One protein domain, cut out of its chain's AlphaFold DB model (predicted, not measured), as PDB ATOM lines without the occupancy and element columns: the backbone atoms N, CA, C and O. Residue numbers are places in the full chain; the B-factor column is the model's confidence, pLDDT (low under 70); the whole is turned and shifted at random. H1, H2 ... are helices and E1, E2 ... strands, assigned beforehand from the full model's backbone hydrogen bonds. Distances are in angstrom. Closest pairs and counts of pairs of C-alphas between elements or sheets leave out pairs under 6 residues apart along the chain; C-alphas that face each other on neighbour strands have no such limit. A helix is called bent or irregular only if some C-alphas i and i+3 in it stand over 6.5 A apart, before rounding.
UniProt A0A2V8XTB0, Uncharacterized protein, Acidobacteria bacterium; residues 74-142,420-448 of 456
ATOM      1  N   GLN A  74      24.682 -22.091   4.690       79.56
ATOM      2  CA  GLN A  74      24.506 -21.571   3.338       79.56
ATOM      3  C   GLN A  74      24.131 -22.687   2.368       79.56
ATOM      4  O   GLN A  74      24.461 -23.863   2.539       79.56
ATOM      5  N   ARG A  75      23.384 -22.292   1.340       85.75
ATOM      6  CA  ARG A  75      22.848 -23.189   0.326       85.75
ATOM      7  C   ARG A  75      23.176 -22.647  -1.049       85.75
ATOM      8  O   ARG A  75      22.898 -21.487  -1.358       85.75
ATOM      9  N   ARG A  76      23.719 -23.517  -1.891       88.56
ATOM     10  CA  ARG A  76      24.013 -23.220  -3.290       88.56
ATOM     11  C   ARG A  76      23.319 -24.233  -4.181       88.56
ATOM     12  O   ARG A  76      23.528 -25.433  -4.030       88.56
ATOM     13  N   ILE A  77      22.529 -23.749  -5.131       93.06
ATOM     14  CA  ILE A  77      21.847 -24.582  -6.121       93.06
ATOM     15  C   ILE A  77      22.441 -24.287  -7.492       93.06
ATOM     16  O   ILE A  77      22.571 -23.126  -7.879       93.06
ATOM     17  N   VAL A  78      22.793 -25.331  -8.232       94.88
ATOM     18  CA  VAL A  78      23.298 -25.241  -9.601       94.88
ATOM     19  C   VAL A  78      22.489 -26.185 -10.476       94.88
ATOM     20  O   VAL A  78      22.477 -27.380 -10.217       94.88
ATOM     21  N   THR A  79      21.851 -25.676 -11.525       96.31
ATOM     22  CA  THR A  79      21.198 -26.496 -12.555       96.31
ATOM     23  C   THR A  79      21.935 -26.272 -13.857       96.31
ATOM     24  O   THR A  79      21.986 -25.140 -14.339       96.31
ATOM     25  N   GLU A  80      22.524 -27.328 -14.410       94.88
ATOM     26  CA  GLU A  80      23.225 -27.275 -15.691       94.88
ATOM     27  C   GLU A  80      22.379 -27.916 -16.788       94.88
ATOM     28  O   GLU A  80      21.978 -29.074 -16.683       94.88
ATOM     29  N   HIS A  81      22.162 -27.178 -17.872       91.69
ATOM     30  CA  HIS A  81      21.570 -27.700 -19.093       91.69
ATOM     31  C   HIS A  81      22.685 -27.952 -20.098       91.69
ATOM     32  O   HIS A  81      23.457 -27.045 -20.434       91.69
ATOM     33  N   ARG A  82      22.793 -29.206 -20.539       89.56
ATOM     34  CA  ARG A  82      23.847 -29.657 -21.445       89.56
ATOM     35  C   ARG A  82      23.305 -29.876 -22.849       89.56
ATOM     36  O   ARG A  82      22.184 -30.351 -23.007       89.56
ATOM     37  N   ASP A  83      24.117 -29.538 -23.844       87.56
ATOM     38  CA  ASP A  83      23.810 -29.793 -25.249       87.56
ATOM     39  C   ASP A  83      24.007 -31.277 -25.621       87.56
ATOM     40  O   ASP A  83      24.446 -32.100 -24.813       87.56
ATOM     41  N   ALA A  84      23.704 -31.631 -26.875       89.62
ATOM     42  CA  ALA A  84      23.843 -32.998 -27.389       89.62
ATOM     43  C   ALA A  84      25.283 -33.553 -27.323       89.62
ATOM     44  O   ALA A  84      25.474 -34.766 -27.368       89.62
ATOM     45  N   ASN A  85      26.288 -32.680 -27.188       86.56
ATOM     46  CA  ASN A  85      27.698 -33.039 -27.048       86.56
ATOM     47  C   ASN A  85      28.155 -33.027 -25.580       86.56
ATOM     48  O   ASN A  85      29.355 -33.030 -25.302       86.56
ATOM     49  N   ASN A  86      27.209 -33.004 -24.637       84.88
ATOM     50  CA  ASN A  86      27.440 -32.990 -23.196       84.88
ATOM     51  C   ASN A  86      28.191 -31.741 -22.682       84.88
ATOM     52  O   ASN A  86      28.740 -31.753 -21.574       84.88
ATOM     53  N   ARG A  87      28.209 -30.639 -23.446       84.25
ATOM     54  CA  ARG A  87      28.782 -29.355 -23.007       84.25
ATOM     55  C   ARG A  87      27.720 -28.545 -22.280       84.25
ATOM     56  O   ARG A  87      26.555 -28.583 -22.657       84.25
ATOM     57  N   VAL A  88      28.115 -27.780 -21.265       87.75
ATOM     58  CA  VAL A  88      27.195 -26.855 -20.584       87.75
ATOM     59  C   VAL A  88      26.791 -25.755 -21.570       87.75
ATOM     60  O   VAL A  88      27.633 -25.000 -22.055       87.75
ATOM     61  N   GLU A  89      25.506 -25.696 -21.903       90.50
ATOM     62  CA  GLU A  89      24.914 -24.679 -22.778       90.50
ATOM     63  C   GLU A  89      24.393 -23.500 -21.953       90.50
ATOM     64  O   GLU A  89      24.621 -22.332 -22.281       90.50
ATOM     65  N   SER A  90      23.710 -23.815 -20.855       92.88
ATOM     66  CA  SER A  90      23.262 -22.827 -19.885       92.88
ATOM     67  C   SER A  90      23.316 -23.382 -18.474       92.88
ATOM     68  O   SER A  90      23.280 -24.595 -18.254       92.88
ATOM     69  N   ARG A  91      23.418 -22.480 -17.503       94.12
ATOM     70  CA  ARG A  91      23.481 -22.838 -16.092       94.12
ATOM     71  C   ARG A  91      22.745 -21.807 -15.255       94.12
ATOM     72  O   ARG A  91      22.890 -20.609 -15.467       94.12
ATOM     73  N   VAL A  92      21.952 -22.264 -14.300       94.69
ATOM     74  CA  VAL A  92      21.290 -21.402 -13.317       94.69
ATOM     75  C   VAL A  92      21.965 -21.639 -11.977       94.69
ATOM     76  O   VAL A  92      22.079 -22.785 -11.544       94.69
ATOM     77  N   VAL A  93      22.440 -20.574 -11.339       92.31
ATOM     78  CA  VAL A  93      23.095 -20.642 -10.031       92.31
ATOM     79  C   VAL A  93      22.336 -19.771  -9.052       92.31
ATOM     80  O   VAL A  93      22.246 -18.567  -9.273       92.31
ATOM     81  N   THR A  94      21.866 -20.356  -7.955       88.56
ATOM     82  CA  THR A  94      21.231 -19.650  -6.836       88.56
ATOM     83  C   THR A  94      22.091 -19.791  -5.583       88.56
ATOM     84  O   THR A  94      22.562 -20.882  -5.270       88.56
ATOM     85  N   ALA A  95      22.302 -18.685  -4.869       75.62
ATOM     86  CA  ALA A  95      23.083 -18.617  -3.626       75.62
ATOM     87  C   ALA A  95      22.275 -17.968  -2.480       75.62
ATOM     88  O   ALA A  95      22.822 -17.251  -1.641       75.62
ATOM     89  N   GLY A  96      20.951 -18.142  -2.512       68.06
ATOM     90  CA  GLY A  96      19.988 -17.598  -1.552       68.06
ATOM     91  C   GLY A  96      18.839 -16.818  -2.210       68.06
ATOM     92  O   GLY A  96      18.849 -16.593  -3.427       68.06
ATOM     93  N   PRO A  97      17.847 -16.351  -1.425       62.91
ATOM     94  CA  PRO A  97      16.696 -15.619  -1.948       62.91
ATOM     95  C   PRO A  97      17.111 -14.360  -2.722       62.91
ATOM     96  O   PRO A  97      17.805 -13.489  -2.198       62.91
ATOM     97  N   ASN A  98      16.663 -14.257  -3.979       63.91
ATOM     98  CA  ASN A  98      16.991 -13.169  -4.914       63.91
ATOM     99  C   ASN A  98      18.492 -13.015  -5.223       63.91
ATOM    100  O   ASN A  98      18.935 -11.927  -5.592       63.91
ATOM    101  N   ARG A  99      19.283 -14.085  -5.069       74.88
ATOM    102  CA  ARG A  99      20.710 -14.102  -5.399       74.88
ATOM    103  C   ARG A  99      21.030 -15.225  -6.346       74.88
ATOM    104  O   ARG A  99      20.811 -16.394  -6.044       74.88
ATOM    105  N   GLY A 100      21.642 -14.859  -7.454       86.12
ATOM    106  CA  GLY A 100      22.050 -15.825  -8.439       86.12
ATOM    107  C   GLY A 100      22.305 -15.192  -9.783       86.12
ATOM    108  O   GLY A 100      22.222 -13.972  -9.954       86.12
ATOM    109  N   PHE A 101      22.600 -16.052 -10.737       91.62
ATOM    110  CA  PHE A 101      22.722 -15.672 -12.126       91.62
ATOM    111  C   PHE A 101      22.219 -16.785 -13.028       91.62
ATOM    112  O   PHE A 101      22.222 -17.967 -12.674       91.62
ATOM    113  N   VAL A 102      21.818 -16.374 -14.222       94.19
ATOM    114  CA  VAL A 102      21.652 -17.277 -15.351       94.19
ATOM    115  C   VAL A 102      22.848 -17.088 -16.263       94.19
ATOM    116  O   VAL A 102      23.240 -15.971 -16.594       94.19
ATOM    117  N   GLU A 103      23.446 -18.201 -16.631       94.75
ATOM    118  CA  GLU A 103      24.608 -18.291 -17.481       94.75
ATOM    119  C   GLU A 103      24.208 -18.850 -18.843       94.75
ATOM    120  O   GLU A 103      23.499 -19.855 -18.917       94.75
ATOM    121  N   HIS A 104      24.687 -18.218 -19.911       93.88
ATOM    122  CA  HIS A 104      24.478 -18.660 -21.283       93.88
ATOM    123  C   HIS A 104      25.787 -18.625 -22.062       93.88
ATOM    124  O   HIS A 104      26.495 -17.614 -22.078       93.88
ATOM    125  N   ARG A 105      26.080 -19.725 -22.752       93.00
ATOM    126  CA  ARG A 105      27.161 -19.800 -23.730       93.00
ATOM    127  C   ARG A 105      26.779 -19.056 -25.012       93.00
ATOM    128  O   ARG A 105      25.625 -19.087 -25.434       93.00
ATOM    129  N   PHE A 106      27.744 -18.391 -25.637       92.06
ATOM    130  CA  PHE A 106      27.589 -17.772 -26.953       92.06
ATOM    131  C   PHE A 106      28.929 -17.726 -27.694       92.06
ATOM    132  O   PHE A 106      29.987 -17.886 -27.094       92.06
ATOM    133  N   GLU A 107      28.901 -17.484 -29.003       91.19
ATOM    134  CA  GLU A 107      30.111 -17.352 -29.819       91.19
ATOM    135  C   GLU A 107      30.248 -15.934 -30.376       91.19
ATOM    136  O   GLU A 107      29.263 -15.275 -30.721       91.19
ATOM    137  N   ARG A 108      31.488 -15.452 -30.472       88.38
ATOM    138  CA  ARG A 108      31.815 -14.166 -31.096       88.38
ATOM    139  C   ARG A 108      33.187 -14.237 -31.741       88.38
ATOM    140  O   ARG A 108      34.164 -14.585 -31.087       88.38
ATOM    141  N   GLY A 109      33.263 -13.909 -33.030       85.69
ATOM    142  CA  GLY A 109      34.536 -13.903 -33.759       85.69
ATOM    143  C   GLY A 109      35.274 -15.248 -33.713       85.69
ATOM    144  O   GLY A 109      36.492 -15.263 -33.584       85.69
ATOM    145  N   GLY A 110      34.542 -16.370 -33.733       86.19
ATOM    146  CA  GLY A 110      35.113 -17.722 -33.654       86.19
ATOM    147  C   GLY A 110      35.650 -18.125 -32.275       86.19
ATOM    148  O   GLY A 110      36.240 -19.192 -32.150       86.19
ATOM    149  N   SER A 111      35.470 -17.294 -31.244       87.31
ATOM    150  CA  SER A 111      35.779 -17.636 -29.854       87.31
ATOM    151  C   SER A 111      34.504 -17.927 -29.068       87.31
ATOM    152  O   SER A 111      33.476 -17.275 -29.264       87.31
ATOM    153  N   GLU A 112      34.595 -18.897 -28.163       91.00
ATOM    154  CA  GLU A 112      33.522 -19.254 -27.242       91.00
ATOM    155  C   GLU A 112      33.559 -18.352 -26.006       91.00
ATOM    156  O   GLU A 112      34.604 -18.127 -25.390       91.00
ATOM    157  N   TYR A 113      32.390 -17.846 -25.644       93.50
ATOM    158  CA  TYR A 113      32.172 -16.992 -24.496       93.50
ATOM    159  C   TYR A 113      31.010 -17.510 -23.666       93.50
ATOM    160  O   TYR A 113      30.164 -18.295 -24.100       93.50
ATOM    161  N   VAL A 114      30.950 -16.991 -22.456       95.06
ATOM    162  CA  VAL A 114      29.865 -17.180 -21.521       95.06
ATOM    163  C   VAL A 114      29.438 -15.814 -21.016       95.06
ATOM    164  O   VAL A 114      30.273 -14.981 -20.679       95.06
ATOM    165  N   ARG A 115      28.131 -15.567 -20.951       95.12
ATOM    166  CA  ARG A 115      27.572 -14.424 -20.226       95.12
ATOM    167  C   ARG A 115      26.889 -14.915 -18.963       95.12
ATOM    168  O   ARG A 115      26.155 -15.896 -19.020       95.12
ATOM    169  N   ARG A 116      27.078 -14.204 -17.857       94.75
ATOM    170  CA  ARG A 116      26.305 -14.373 -16.625       94.75
ATOM    171  C   ARG A 116      25.454 -13.136 -16.410       94.75
ATOM    172  O   ARG A 116      25.990 -12.035 -16.276       94.75
ATOM    173  N   THR A 117      24.142 -13.325 -16.388       93.50
ATOM    174  CA  THR A 117      23.162 -12.287 -16.081       93.50
ATOM    175  C   THR A 117      22.737 -12.432 -14.625       93.50
ATOM    176  O   THR A 117      22.018 -13.363 -14.261       93.50
ATOM    177  N   TYR A 118      23.188 -11.502 -13.796       88.69
ATOM    178  CA  TYR A 118      22.831 -11.382 -12.388       88.69
ATOM    179  C   TYR A 118      21.572 -10.534 -12.254       88.69
ATOM    180  O   TYR A 118      21.440  -9.542 -12.968       88.69
ATOM    181  N   VAL A 119      20.685 -10.869 -11.316       80.69
ATOM    182  CA  VAL A 119      19.556 -10.005 -10.935       80.69
ATOM    183  C   VAL A 119      19.769  -9.502  -9.518       80.69
ATOM    184  O   VAL A 119      19.958 -10.291  -8.596       80.69
ATOM    185  N   TYR A 120      19.708  -8.186  -9.344       69.38
ATOM    186  CA  TYR A 120      19.741  -7.531  -8.040       69.38
ATOM    187  C   TYR A 120      18.722  -6.388  -8.033       69.38
ATOM    188  O   TYR A 120      18.753  -5.531  -8.915       69.38
ATOM    189  N   GLU A 121      17.784  -6.399  -7.078       66.81
ATOM    190  CA  GLU A 121      16.735  -5.367  -6.927       66.81
ATOM    191  C   GLU A 121      15.967  -5.050  -8.232       66.81
ATOM    192  O   GLU A 121      15.667  -3.900  -8.551       66.81
ATOM    193  N   GLY A 122      15.665  -6.081  -9.030       64.62
ATOM    194  CA  GLY A 122      14.936  -5.939 -10.299       64.62
ATOM    195  C   GLY A 122      15.765  -5.393 -11.468       64.62
ATOM    196  O   GLY A 122      15.214  -5.162 -12.542       64.62
ATOM    197  N   ARG A 123      17.079  -5.203 -11.295       75.06
ATOM    198  CA  ARG A 123      18.012  -4.813 -12.362       75.06
ATOM    199  C   ARG A 123      18.912  -5.978 -12.741       75.06
ATOM    200  O   ARG A 123      19.327  -6.746 -11.873       75.06
ATOM    201  N   THR A 124      19.241  -6.073 -14.027       83.81
ATOM    202  CA  THR A 124      20.220  -7.037 -14.524       83.81
ATOM    203  C   THR A 124      21.605  -6.422 -14.657       83.81
ATOM    204  O   THR A 124      21.759  -5.290 -15.113       83.81
ATOM    205  N   ASN A 125      22.622  -7.184 -14.263       88.25
ATOM    206  CA  ASN A 125      24.021  -6.904 -14.565       88.25
ATOM    207  C   ASN A 125      24.595  -8.085 -15.355       88.25
ATOM    208  O   ASN A 125      24.322  -9.234 -15.016       88.25
ATOM    209  N   VAL A 126      25.366  -7.808 -16.405       92.44
ATOM    210  CA  VAL A 126      25.943  -8.828 -17.282       92.44
ATOM    211  C   VAL A 126      27.445  -8.808 -17.156       92.44
ATOM    212  O   VAL A 126      28.079  -7.777 -17.369       92.44
ATOM    213  N   THR A 127      27.998  -9.980 -16.895       94.19
ATOM    214  CA  THR A 127      29.439 -10.207 -16.908       94.19
ATOM    215  C   THR A 127      29.758 -11.207 -18.008       94.19
ATOM    216  O   THR A 127      29.051 -12.206 -18.156       94.19
ATOM    217  N   VAL A 128      30.779 -10.924 -18.816       96.25
ATOM    218  CA  VAL A 128      31.207 -11.801 -19.908       96.25
ATOM    219  C   VAL A 128      32.532 -12.456 -19.550       96.25
ATOM    220  O   VAL A 128      33.441 -11.816 -19.026       96.25
ATOM    221  N   TYR A 129      32.638 -13.737 -19.878       95.56
ATOM    222  CA  TYR A 129      33.835 -14.538 -19.723       95.56
ATOM    223  C   TYR A 129      34.174 -15.196 -21.052       95.56
ATOM    224  O   TYR A 129      33.283 -15.599 -21.799       95.56
ATOM    225  N   ARG A 130      35.461 -15.334 -21.348       93.19
ATOM    226  CA  ARG A 130      35.950 -16.129 -22.471       93.19
ATOM    227  C   ARG A 130      36.207 -17.552 -21.994       93.19
ATOM    228  O   ARG A 130      36.864 -17.732 -20.968       93.19
ATOM    229  N   THR A 131      35.707 -18.539 -22.725       91.06
ATOM    230  CA  THR A 131      35.974 -19.949 -22.431       91.06
ATOM    231  C   THR A 131      37.333 -20.340 -23.001       91.06
ATOM    232  O   THR A 131      37.669 -19.987 -24.132       91.06
ATOM    233  N   TYR A 132      38.116 -21.075 -22.221       89.88
ATOM    234  CA  TYR A 132      39.362 -21.707 -22.650       89.88
ATOM    235  C   TYR A 132      39.514 -23.064 -21.955       89.88
ATOM    236  O   TYR A 132      38.732 -23.400 -21.064       89.88
ATOM    237  N   TYR A 133      40.490 -23.863 -22.385       89.19
ATOM    238  CA  TYR A 133      40.664 -25.234 -21.914       89.19
ATOM    239  C   TYR A 133      42.074 -25.466 -21.382       89.19
ATOM    240  O   TYR A 133      43.055 -25.072 -22.015       89.19
ATOM    241  N   TYR A 134      42.141 -26.146 -20.240       88.88
ATOM    242  CA  TYR A 134      43.366 -26.615 -19.600       88.88
ATOM    243  C   TYR A 134      43.093 -28.000 -19.004       88.88
ATOM    244  O   TYR A 134      42.073 -28.197 -18.350       88.88
ATOM    245  N   ASN A 135      43.933 -28.985 -19.300       87.50
ATOM    246  CA  ASN A 135      43.784 -30.401 -18.968       87.50
ATOM    247  C   ASN A 135      42.404 -30.962 -19.350       87.50
ATOM    248  O   ASN A 135      41.773 -31.688 -18.586       87.50
ATOM    249  N   ASN A 136      41.898 -30.578 -20.529       83.75
ATOM    250  CA  ASN A 136      40.551 -30.896 -21.028       83.75
ATOM    251  C   ASN A 136      39.393 -30.407 -20.129       83.75
ATOM    252  O   ASN A 136      38.236 -30.761 -20.365       83.75
ATOM    253  N   VAL A 137      39.673 -29.553 -19.146       86.31
ATOM    254  CA  VAL A 137      38.683 -28.885 -18.301       86.31
ATOM    255  C   VAL A 137      38.433 -27.483 -18.851       86.31
ATOM    256  O   VAL A 137      39.364 -26.769 -19.224       86.31
ATOM    257  N   ALA A 138      37.159 -27.098 -18.939       88.25
ATOM    258  CA  ALA A 138      36.770 -25.754 -19.350       88.25
ATOM    259  C   ALA A 138      36.960 -24.767 -18.192       88.25
ATOM    260  O   ALA A 138      36.478 -25.001 -17.083       88.25
ATOM    261  N   TYR A 139      37.595 -23.639 -18.483       91.56
ATOM    262  CA  TYR A 139      37.758 -22.511 -17.578       91.56
ATOM    263  C   TYR A 139      37.200 -21.242 -18.210       91.56
ATOM    264  O   TYR A 139      37.102 -21.110 -19.432       91.56
ATOM    265  N   TYR A 140      36.854 -20.287 -17.353       92.50
ATOM    266  CA  TYR A 140      36.259 -19.020 -17.752       92.50
ATOM    267  C   TYR A 140      37.189 -17.888 -17.338       92.50
ATOM    268  O   TYR A 140      37.609 -17.820 -16.186       92.50
ATOM    269  N   HIS A 141      37.535 -17.014 -18.275       91.88
ATOM    270  CA  HIS A 141      38.366 -15.841 -18.027       91.88
ATOM    271  C   HIS A 141      37.508 -14.585 -18.118       91.88
ATOM    272  O   HIS A 141      36.912 -14.342 -19.165       91.88
ATOM    273  N   TYR A 142      37.446 -13.787 -17.052       95.25
ATOM    274  CA  TYR A 142      36.702 -12.527 -17.061       95.25
ATOM    275  C   TYR A 142      37.176 -11.582 -18.179       95.25
ATOM    276  O   TYR A 142      38.377 -11.348 -18.356       95.25
ATOM    277  N   ASP A 420      16.337 -10.896 -19.993       88.12
ATOM    278  CA  ASP A 420      15.217 -10.193 -19.367       88.12
ATOM    279  C   ASP A 420      15.197 -10.433 -17.846       88.12
ATOM    280  O   ASP A 420      15.280 -11.571 -17.374       88.12
ATOM    281  N   ALA A 421      15.086  -9.352 -17.067       86.94
ATOM    282  CA  ALA A 421      15.177  -9.408 -15.608       86.94
ATOM    283  C   ALA A 421      14.069 -10.263 -14.974       86.94
ATOM    284  O   ALA A 421      14.332 -10.990 -14.013       86.94
ATOM    285  N   ALA A 422      12.846 -10.202 -15.512       88.19
ATOM    286  CA  ALA A 422      11.721 -10.980 -15.010       88.19
ATOM    287  C   ALA A 422      11.892 -12.466 -15.346       88.19
ATOM    288  O   ALA A 422      11.618 -13.318 -14.501       88.19
ATOM    289  N   VAL A 423      12.419 -12.782 -16.534       90.06
ATOM    290  CA  VAL A 423      12.748 -14.161 -16.925       90.06
ATOM    291  C   VAL A 423      13.833 -14.749 -16.024       90.06
ATOM    292  O   VAL A 423      13.679 -15.868 -15.535       90.06
ATOM    293  N   VAL A 424      14.917 -14.012 -15.764       89.88
ATOM    294  CA  VAL A 424      15.992 -14.488 -14.878       89.88
ATOM    295  C   VAL A 424      15.474 -14.682 -13.452       89.88
ATOM    296  O   VAL A 424      15.702 -15.737 -12.862       89.88
ATOM    297  N   ALA A 425      14.717 -13.721 -12.915       88.44
ATOM    298  CA  ALA A 425      14.111 -13.847 -11.590       88.44
ATOM    299  C   ALA A 425      13.158 -15.053 -11.495       88.44
ATOM    300  O   ALA A 425      13.179 -15.777 -10.498       88.44
ATOM    301  N   ALA A 426      12.360 -15.309 -12.537       90.25
ATOM    302  CA  ALA A 426      11.476 -16.470 -12.603       90.25
ATOM    303  C   ALA A 426      12.259 -17.792 -12.603       90.25
ATOM    304  O   ALA A 426      11.900 -18.693 -11.848       90.25
ATOM    305  N   LYS A 427      13.355 -17.890 -13.372       92.06
ATOM    306  CA  LYS A 427      14.234 -19.074 -13.385       92.06
ATOM    307  C   LYS A 427      14.855 -19.348 -12.014       92.06
ATOM    308  O   LYS A 427      14.821 -20.485 -11.555       92.06
ATOM    309  N   LEU A 428      15.379 -18.317 -11.344       90.94
ATOM    310  CA  LEU A 428      15.951 -18.452  -9.995       90.94
ATOM    311  C   LEU A 428      14.890 -18.919  -8.986       90.94
ATOM    312  O   LEU A 428      15.127 -19.838  -8.204       90.94
ATOM    313  N   LYS A 429      13.684 -18.338  -9.041       90.00
ATOM    314  CA  LYS A 429      12.566 -18.739  -8.175       90.00
ATOM    315  C   LYS A 429      12.111 -20.174  -8.440       90.00
ATOM    316  O   LYS A 429      11.853 -20.907  -7.490       90.00
ATOM    317  N   GLN A 430      12.004 -20.572  -9.706       92.50
ATOM    318  CA  GLN A 430      11.637 -21.934 -10.084       92.50
ATOM    319  C   GLN A 430      12.675 -22.940  -9.577       92.50
ATOM    320  O   GLN A 430      12.305 -23.917  -8.932       92.50
ATOM    321  N   GLN A 431      13.966 -22.668  -9.794       94.00
ATOM    322  CA  GLN A 431      15.050 -23.522  -9.308       94.00
ATOM    323  C   GLN A 431      14.985 -23.705  -7.785       94.00
ATOM    324  O   GLN A 431      15.128 -24.821  -7.293       94.00
ATOM    325  N   GLN A 432      14.734 -22.628  -7.037       91.31
ATOM    326  CA  GLN A 432      14.558 -22.695  -5.588       91.31
ATOM    327  C   GLN A 432      13.401 -23.634  -5.201       91.31
ATOM    328  O   GLN A 432      13.583 -24.508  -4.360       91.31
ATOM    329  N   GLN A 433      12.236 -23.510  -5.847       91.88
ATOM    330  CA  GLN A 433      11.069 -24.360  -5.569       91.88
ATOM    331  C   GLN A 433      11.332 -25.842  -5.876       91.88
ATOM    332  O   GLN A 433      10.947 -26.718  -5.100       91.88
ATOM    333  N   GLU A 434      12.002 -26.131  -6.992       93.75
ATOM    334  CA  GLU A 434      12.399 -27.491  -7.370       93.75
ATOM    335  C   GLU A 434      13.399 -28.084  -6.369       93.75
ATOM    336  O   GLU A 434      13.286 -29.254  -5.980       93.75
ATOM    337  N   ALA A 435      14.351 -27.274  -5.906       93.31
ATOM    338  CA  ALA A 435      15.325 -27.673  -4.903       93.31
ATOM    339  C   ALA A 435      14.657 -27.967  -3.550       93.31
ATOM    340  O   ALA A 435      14.936 -29.002  -2.943       93.31
ATOM    341  N   ASP A 436      13.717 -27.124  -3.115       91.88
ATOM    342  CA  ASP A 436      12.971 -27.310  -1.865       91.88
ATOM    343  C   ASP A 436      12.126 -28.597  -1.907       91.88
ATOM    344  O   ASP A 436      12.078 -29.361  -0.940       91.88
ATOM    345  N   GLN A 437      11.495 -28.891  -3.049       92.81
ATOM    346  CA  GLN A 437      10.742 -30.133  -3.242       92.81
ATOM    347  C   GLN A 437      11.649 -31.372  -3.225       92.81
ATOM    348  O   GLN A 437      11.277 -32.403  -2.657       92.81
ATOM    349  N   THR A 438      12.833 -31.274  -3.831       94.62
ATOM    350  CA  THR A 438      13.823 -32.362  -3.859       94.62
ATOM    351  C   THR A 438      14.352 -32.657  -2.455       94.62
ATOM    352  O   THR A 438      14.457 -33.815  -2.059       94.62
ATOM    353  N   GLU A 439      14.641 -31.626  -1.665       92.25
ATOM    354  CA  GLU A 439      15.091 -31.787  -0.280       92.25
ATOM    355  C   GLU A 439      14.025 -32.422   0.610       92.25
ATOM    356  O   GLU A 439      14.343 -33.312   1.397       92.25
ATOM    357  N   LYS A 440      12.754 -32.030   0.449       91.31
ATOM    358  CA  LYS A 440      11.630 -32.673   1.149       91.31
ATOM    359  C   LYS A 440      11.541 -34.163   0.817       91.31
ATOM    360  O   LYS A 440      11.345 -34.972   1.719       91.31
ATOM    361  N   GLU A 441      11.730 -34.532  -0.449       91.25
ATOM    362  CA  GLU A 441      11.749 -35.935  -0.879       91.25
ATOM    363  C   GLU A 441      12.915 -36.716  -0.262       91.25
ATOM    364  O   GLU A 441      12.715 -37.818   0.246       91.25
ATOM    365  N   VAL A 442      14.121 -36.140  -0.251       93.25
ATOM    366  CA  VAL A 442      15.297 -36.749   0.392       93.25
ATOM    367  C   VAL A 442      15.066 -36.935   1.891       93.25
ATOM    368  O   VAL A 442      15.356 -38.008   2.418       93.25
ATOM    369  N   GLN A 443      14.509 -35.934   2.574       90.12
ATOM    370  CA  GLN A 443      14.231 -36.007   4.009       90.12
ATOM    371  C   GLN A 443      13.199 -37.094   4.336       90.12
ATOM    372  O   GLN A 443      13.376 -37.839   5.302       90.12
ATOM    373  N   GLN A 444      12.141 -37.205   3.527       88.94
ATOM    374  CA  GLN A 444      11.137 -38.266   3.644       88.94
ATOM    375  C   GLN A 444      11.769 -39.643   3.428       88.94
ATOM    376  O   GLN A 444      11.613 -40.516   4.278       88.94
ATOM    377  N   ALA A 445      12.553 -39.809   2.358       89.38
ATOM    378  CA  ALA A 445      13.248 -41.057   2.057       89.38
ATOM    379  C   ALA A 445      14.228 -41.464   3.169       89.38
ATOM    380  O   ALA A 445      14.312 -42.643   3.504       89.38
ATOM    381  N   ALA A 446      14.937 -40.499   3.766       87.25
ATOM    382  CA  ALA A 446      15.876 -40.722   4.866       87.25
ATOM    383  C   ALA A 446      15.187 -41.103   6.188       87.25
ATOM    384  O   ALA A 446      15.789 -41.771   7.027       87.25
ATOM    385  N   SER A 447      13.934 -40.678   6.374       81.56
ATOM    386  CA  SER A 447      13.148 -40.905   7.592       81.56
ATOM    387  C   SER A 447      12.277 -42.170   7.522       81.56
ATOM    388  O   SER A 447      11.628 -42.514   8.511       81.56
ATOM    389  N   SER A 448      12.251 -42.877   6.382       65.50
ATOM    390  CA  SER A 448      11.497 -44.125   6.220       65.50
ATOM    391  C   SER A 448      11.976 -45.180   7.232       65.50
ATOM    392  O   SER A 448      13.151 -45.558   7.200       65.50
TER     393      SER A 448
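Overview. This is residues 74 to 142 and 420 to 448 of the 456 residues of an uncharacterized protein of Acidobacteria bacterium (UniProt A0A2V8XTB0). A single curled sheet of six antiparallel strands, bent round like part of a barrel but left open, has one long straight helix, H1, crossing one of its faces. The first part of H1, residues 421 to 435, packs on the sheet from E5 to E1, and residues 436 to 448, of which 436 to 447 belong to H1, stick out past edge strand E1 as a free arm. The 98 printed residues hold, in chain order, the named strands E1 to E6 and then the one named helix H1; the sheet's order is E1 - E2 - E3 - E4 - E5 - E6, all antiparallel, and the class is mixed, helices and strands. The whole is loose, with a radius of gyration of the C-alphas of 15.7 A, and spans 53 by 35 by 24 A, only just elongated; without the free arm, the body of 85 residues spans 34 by 24 by 24 A.

Along the chain. The printed part begins at Gln 74, and E1 takes residues 75 to 82, with C-alpha 75 at (22.848, -23.189, 0.326). E2 follows with residues 88 to 94, and E3 with residues 100 to 108, 24.7 A from first to last C-alpha. E4 takes residues 111 to 120 and measures 28.9 A. E5, residues 123 to 134, is the longest strand by residues, 34.2 A from C-alpha 123 at (18.012, -4.813, -12.362) to C-alpha 134. E6 takes residues 137 to 142. After the cut, H1 takes residues 421 to 447 and measures 39.2 A, ending with C-alpha 447 at (13.148, -40.905, 7.592).

Arrangement. The six strands form a meander, each strand the antiparallel neighbour of the one before, and each successive two are a hairpin. E1 and E2 stand at 163 degrees between directions, with N 79 and O 92 within hydrogen-bond range at 2.9 A. E2 and E3 stand at 159 degrees, with N 103 and O 91 at 2.7 A. E3 and E4 stand at 154 degrees, with N 113 and O 106 at 2.8 A. E4 and E5 stand at 148 degrees, with N 116 and O 127 at 2.8 A. E5 and E6 stand at 135 degrees, with N 139 and O 132 at 2.8 A. E1 and E6 are the edge strands, and they are apart. From edge to edge the strands' lines turn by 69 degrees and the way across the sheet turns by 130 degrees: it is curled like part of a barrel, and strongly twisted. H1 is on the sheet at a height over the sheet of 8.8 A, and the two form two layers, a helix on one face of a sheet. It runs across the strands, at 70 degrees to E1 on the local plane. It lies over E1 and E4, and only just over E2 and E3, with 3 of its C-alphas falling on each of these two. The closest C-alphas of E5 and H1 are those of Thr 124 and Ala 421, 5.7 A apart; those of E3 and H1 are Val 102 and Val 424, 6.3 A; those of E1 and H1 are Ile 77 and Ala 435, 7.3 A. In H1 every O i to N i+4 pair is within hydrogen-bond range.

Size, cuts and confidence. The two C-alphas farthest apart are those of Gly 109 and Ser 448, 55.2 A. Residues 143 to 419 are not printed, and C-alphas 142 and 420 are 21.7 A apart across this cut, where the link from E6 to H1 lies. The links printed whole, from E1 to E2 through E5 to E6, are tight. The mean pLDDT of the printed part is 88.2; residues 96 to 98, 120 to 122 and 448 are under 70.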